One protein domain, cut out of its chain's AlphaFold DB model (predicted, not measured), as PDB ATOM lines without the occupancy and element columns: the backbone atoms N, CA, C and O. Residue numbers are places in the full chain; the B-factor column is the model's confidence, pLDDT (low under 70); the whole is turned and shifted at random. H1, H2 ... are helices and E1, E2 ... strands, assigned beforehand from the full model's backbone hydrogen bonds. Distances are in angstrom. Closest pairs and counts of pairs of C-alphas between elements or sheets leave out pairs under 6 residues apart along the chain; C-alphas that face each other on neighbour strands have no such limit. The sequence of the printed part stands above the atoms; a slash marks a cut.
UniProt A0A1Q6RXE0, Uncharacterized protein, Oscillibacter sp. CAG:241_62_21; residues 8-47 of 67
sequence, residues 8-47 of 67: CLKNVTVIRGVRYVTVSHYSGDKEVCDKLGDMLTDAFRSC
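AT A GLANCE: This is residues 8 to 47 of the 67 residues of an uncharacterized protein of Oscillibacter sp. CAG:241_62_21 (UniProt A0A1Q6RXE0). A two-stranded hairpin, E1 and E2, forms one end of a long rod, and a single helix, H1, forms the other end, sticking out free beyond the open end of the hairpin. The helix does not fold back over the strands, and a short link from E2 joins the two parts. The printed part has 40 residues with two named strands and one named helix, in the order E1, E2, H1; the sheet order is E1 - E2, antiparallel, and the class is mixed, helices and strands. The whole is extended, with a radius of gyration of the C-alphas of 17.7 A and spans of 54 by 19 by 10 A.

IN THESE COORDINATES: Strand E1 is residues 8 to 15, 22.7 A from first to last C-alpha, and begins with C-alpha 8 at (128.990, 135.624, 127.851). Strand E2 is residues 18 to 25, 22.6 A long, and ends with C-alpha 25 at (129.230, 131.289, 129.425). Helix H1 is residues 32 to 46, 21.0 A long, and ends with C-alpha 46 at (118.169, 107.919, 112.744).

HOW THE PARTS SIT: E1 and E2 are a hairpin with a tight link of 2 residues, and their N-to-C directions stand at 165 degrees. The C-alphas of Val 14 and Arg 19, which face each other, are 4.5 A apart. N 11 and O 22 are within hydrogen-bond range at 2.8 A, and so are N 24 and O 9 at 2.9 A. The link from E2 to H1 is short, with 6 residues. E1 and H1 are apart, with no C-alpha of the one within 8 A of the other. In H1 every O i to N i+4 pair is within hydrogen-bond range.

THE WHOLE: The two C-alphas farthest apart are those of Gly 17 and Cys 47, at 53.9 A. Residues 14 to 19 stand free, and so do residues 28 to 47, of which 32 to 46 belong to H1. The printed part has no cut and no long link. The mean pLDDT of the printed part is 90.7, and residue 47 is under 70.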
ATOM      1  N   CYS A   8     129.478 135.642 126.482       91.38
ATOM      2  CA  CYS A   8     128.990 135.624 127.851       91.38
ATOM      3  C   CYS A   8     127.794 136.555 128.036       91.38
ATOM      4  O   CYS A   8     127.763 137.687 127.551       91.38
ATOM      5  N   LEU A   9     126.806 136.077 128.790       91.56
ATOM      6  CA  LEU A   9     125.666 136.872 129.219       91.56
ATOM      7  C   LEU A   9     125.791 137.139 130.712       91.56
ATOM      8  O   LEU A   9     125.802 136.213 131.523       91.56
ATOM      9  N   LYS A  10     125.858 138.416 131.081       94.44
ATOM     10  CA  LYS A  10     125.934 138.847 132.474       94.44
ATOM     11  C   LYS A  10     124.642 139.540 132.877       94.44
ATOM     12  O   LYS A  10     124.295 140.577 132.322       94.44
ATOM     13  N   ASN A  11     123.978 139.000 133.889       95.94
ATOM     14  CA  ASN A  11     122.847 139.633 134.549       95.94
ATOM     15  C   ASN A  11     123.254 140.067 135.959       95.94
ATOM     16  O   ASN A  11     123.886 139.308 136.694       95.94
ATOM     17  N   VAL A  12     122.906 141.293 136.341       97.44
ATOM     18  CA  VAL A  12     123.218 141.848 137.660       97.44
ATOM     19  C   VAL A  12     121.929 142.335 138.295       97.44
ATOM     20  O   VAL A  12     121.229 143.161 137.722       97.44
ATOM     21  N   THR A  13     121.650 141.866 139.506       97.69
ATOM     22  CA  THR A  13     120.544 142.364 140.324       97.69
ATOM     23  C   THR A  13     121.037 142.735 141.714       97.69
ATOM     24  O   THR A  13     121.987 142.146 142.232       97.69
ATOM     25  N   VAL A  14     120.427 143.751 142.317       98.00
ATOM     26  CA  VAL A  14     120.768 144.202 143.669       98.00
ATOM     27  C   VAL A  14     119.540 144.069 144.549       98.00
ATOM     28  O   VAL A  14     118.518 144.700 144.295       98.00
ATOM     29  N   ILE A  15     119.651 143.270 145.608       97.50
ATOM     30  CA  ILE A  15     118.576 143.053 146.578       97.50
ATOM     31  C   ILE A  15     119.112 143.454 147.949       97.50
ATOM     32  O   ILE A  15     120.089 142.887 148.430       97.50
ATOM     33  N   ARG A  16     118.482 144.458 148.575       97.31
ATOM     34  CA  ARG A  16     118.849 144.971 149.915       97.31
ATOM     35  C   ARG A  16     120.344 145.315 150.051       97.31
ATOM     36  O   ARG A  16     120.959 145.042 151.074       97.31
ATOM     37  N   GLY A  17     120.931 145.895 149.004       96.38
ATOM     38  CA  GLY A  17     122.347 146.284 148.970       96.38
ATOM     39  C   GLY A  17     123.324 145.155 148.620       96.38
ATOM     40  O   GLY A  17     124.498 145.431 148.386       96.38
ATOM     41  N   VAL A  18     122.859 143.907 148.509       97.00
ATOM     42  CA  VAL A  18     123.678 142.773 148.061       97.00
ATOM     43  C   VAL A  18     123.595 142.650 146.543       97.00
ATOM     44  O   VAL A  18     122.503 142.622 145.975       97.00
ATOM     45  N   ARG A  19     124.754 142.574 145.882       97.69
ATOM     46  CA  ARG A  19     124.864 142.417 144.428       97.69
ATOM     47  C   ARG A  19     124.919 140.936 144.061       97.69
ATOM     48  O   ARG A  19     125.897 140.262 144.359       97.69
ATOM     49  N   TYR A  20     123.898 140.469 143.360       97.38
ATOM     50  CA  TYR A  20     123.833 139.145 142.759       97.38
ATOM     51  C   TYR A  20     124.214 139.260 141.288       97.38
ATOM     52  O   TYR A  20     123.684 140.100 140.558       97.38
ATOM     53  N   VAL A  21     125.163 138.436 140.860       96.94
ATOM     54  CA  VAL A  21     125.664 138.416 139.487       96.94
ATOM     55  C   VAL A  21     125.503 137.003 138.955       96.94
ATOM     56  O   VAL A  21     126.088 136.075 139.505       96.94
ATOM     57  N   THR A  22     124.737 136.856 137.880       96.12
ATOM     58  CA  THR A  22     124.635 135.609 137.122       96.12
ATOM     59  C   THR A  22     125.420 135.780 135.834       96.12
ATOM     60  O   THR A  22     125.179 136.731 135.089       96.12
ATOM     61  N   VAL A  23     126.369 134.881 135.582       94.44
ATOM     62  CA  VAL A  23     127.148 134.858 134.341       94.44
ATOM     63  C   VAL A  23     126.900 133.526 133.649       94.44
ATOM     64  O   VAL A  23     127.163 132.476 134.229       94.44
ATOM     65  N   SER A  24     126.390 133.573 132.423       91.69
ATOM     66  CA  SER A  24     126.243 132.411 131.548       91.69
ATOM     67  C   SER A  24     127.340 132.461 130.494       91.69
ATOM     68  O   SER A  24     127.429 133.444 129.760       91.69
ATOM     69  N   HIS A  25     128.165 131.419 130.418       91.25
ATOM     70  CA  HIS A  25     129.230 131.289 129.425       91.25
ATOM     71  C   HIS A  25     128.795 130.326 128.326       91.25
ATOM     72  O   HIS A  25     128.364 129.212 128.623       91.25
ATOM     73  N   TYR A  26     128.918 130.748 127.071       88.31
ATOM     74  CA  TYR A  26     128.735 129.870 125.929       88.31
ATOM     75  C   TYR A  26     130.080 129.277 125.496       88.31
ATOM     76  O   TYR A  26     131.070 129.986 125.318       88.31
ATOM     77  N   SER A  27     130.098 127.955 125.338       86.88
ATOM     78  CA  SER A  27     131.264 127.177 124.918       86.88
ATOM     79  C   SER A  27     130.799 126.118 123.923       86.88
ATOM     80  O   SER A  27     130.560 124.969 124.297       86.88
ATOM     81  N   GLY A  28     130.589 126.535 122.678       83.88
ATOM     82  CA  GLY A  28     130.246 125.656 121.563       83.88
ATOM     83  C   GLY A  28     131.407 125.532 120.582       83.88
ATOM     84  O   GLY A  28     132.143 126.487 120.376       83.88
ATOM     85  N   ASP A  29     131.535 124.356 119.971       84.25
ATOM     86  CA  ASP A  29     132.503 124.024 118.914       84.25
ATOM     87  C   ASP A  29     132.157 124.651 117.550       84.25
ATOM     88  O   ASP A  29     132.981 124.686 116.638       84.25
ATOM     89  N   LYS A  30     130.920 125.125 117.405       84.31
ATOM     90  CA  LYS A  30     130.368 125.782 116.219       84.31
ATOM     91  C   LYS A  30     129.171 126.636 116.615       84.31
ATOM     92  O   LYS A  30     128.698 126.551 117.749       84.31
ATOM     93  N   GLU A  31     128.673 127.436 115.679       84.62
ATOM     94  CA  GLU A  31     127.497 128.272 115.902       84.62
ATOM     95  C   GLU A  31     126.291 127.433 116.367       84.62
ATOM     96  O   GLU A  31     126.074 126.304 115.913       84.62
ATOM     97  N   VAL A  32     125.472 127.986 117.271       85.00
ATOM     98  CA  VAL A  32     124.276 127.309 117.810       85.00
ATOM     99  C   VAL A  32     123.365 126.777 116.705       85.00
ATOM    100  O   VAL A  32     122.862 125.659 116.817       85.00
ATOM    101  N   CYS A  33     123.155 127.553 115.639       86.62
ATOM    102  CA  CYS A  33     122.304 127.144 114.528       86.62
ATOM    103  C   CYS A  33     122.880 125.942 113.770       86.62
ATOM    104  O   CYS A  33     122.138 125.002 113.492       86.62
ATOM    105  N   ASP A  34     124.194 125.902 113.552       89.25
ATOM    106  CA  ASP A  34     124.870 124.762 112.924       89.25
ATOM    107  C   ASP A  34     124.846 123.518 113.820       89.25
ATOM    108  O   ASP A  34     124.723 122.385 113.348       89.25
ATOM    109  N   LYS A  35     124.958 123.682 115.146       88.25
ATOM    110  CA  LYS A  35     124.807 122.557 116.083       88.25
ATOM    111  C   LYS A  35     123.404 121.972 116.042       88.25
ATOM    112  O   LYS A  35     123.266 120.753 115.972       88.25
ATOM    113  N   LEU A  36     122.387 122.829 116.054       90.19
ATOM    114  CA  LEU A  36     120.989 122.411 115.971       90.19
ATOM    115  C   LEU A  36     120.674 121.748 114.628       90.19
ATOM    116  O   LEU A  36     119.983 120.732 114.609       90.19
ATOM    117  N   GLY A  37     121.205 122.281 113.525       92.81
ATOM    118  CA  GLY A  37     121.049 121.704 112.190       92.81
ATOM    119  C   GLY A  37     121.577 120.272 112.100       92.81
ATOM    120  O   GLY A  37     120.867 119.385 111.619       92.81
ATOM    121  N   ASP A  38     122.774 120.020 112.631       92.88
ATOM    122  CA  ASP A  38     123.344 118.668 112.653       92.88
ATOM    123  C   ASP A  38     122.519 117.722 113.526       92.88
ATOM    124  O   ASP A  38     122.195 116.623 113.089       92.88
ATOM    125  N   MET A  39     122.098 118.162 114.718       92.25
ATOM    126  CA  MET A  39     121.262 117.341 115.603       92.25
ATOM    127  C   MET A  39     119.927 116.958 114.954       92.25
ATOM    128  O   MET A  39     119.480 115.822 115.093       92.25
ATOM    129  N   LEU A  40     119.288 117.891 114.242       92.69
ATOM    130  CA  LEU A  40     118.056 117.614 113.501       92.69
ATOM    131  C   LEU A  40     118.313 116.639 112.352       92.69
ATOM    132  O   LEU A  40     117.563 115.684 112.177       92.69
ATOM    133  N   THR A  41     119.382 116.859 111.588       91.94
ATOM    134  CA  THR A  41     119.755 115.994 110.463       91.94
ATOM    135  C   THR A  41     120.017 114.567 110.933       91.94
ATOM    136  O   THR A  41     119.502 113.621 110.339       91.94
ATOM    137  N   ASP A  42     120.764 114.408 112.023       91.56
ATOM    138  CA  ASP A  42     121.039 113.109 112.630       91.56
ATOM    139  C   ASP A  42     119.761 112.456 113.162       91.56
ATOM    140  O   ASP A  42     119.553 111.265 112.942       91.56
ATOM    141  N   ALA A  43     118.858 113.223 113.781       88.75
ATOM    142  CA  ALA A  43     117.571 112.707 114.239       88.75
ATOM    143  C   ALA A  43     116.710 112.186 113.077       88.75
ATOM    144  O   ALA A  43     116.186 111.078 113.153       88.75
ATOM    145  N   PHE A  44     116.601 112.935 111.975       86.12
ATOM    146  CA  PHE A  44     115.835 112.498 110.803       86.12
ATOM    147  C   PHE A  44     116.483 111.327 110.061       86.12
ATOM    148  O   PHE A  44     115.767 110.522 109.478       86.12
ATOM    149  N   ARG A  45     117.815 111.208 110.093       82.94
ATOM    150  CA  ARG A  45     118.528 110.037 109.560       82.94
ATOM    151  C   ARG A  45     118.383 108.805 110.448       82.94
ATOM    152  O   ARG A  45     118.355 107.699 109.928       82.94
ATOM    153  N   SER A  46     118.333 108.996 111.765       75.38
ATOM    154  CA  SER A  46     118.169 107.919 112.744       75.38
ATOM    155  C   SER A  46     116.726 107.435 112.859       75.38
ATOM    156  O   SER A  46     116.496 106.344 113.379       75.38
ATOM    157  N   CYS A  47     115.754 108.231 112.416       67.31
ATOM    158  CA  CYS A  47     114.414 107.740 112.154       67.31
ATOM    159  C   CYS A  47     114.486 106.849 110.916       67.31
ATOM    160  O   CYS A  47     114.337 107.330 109.793       67.31
TER     161      CYS A  47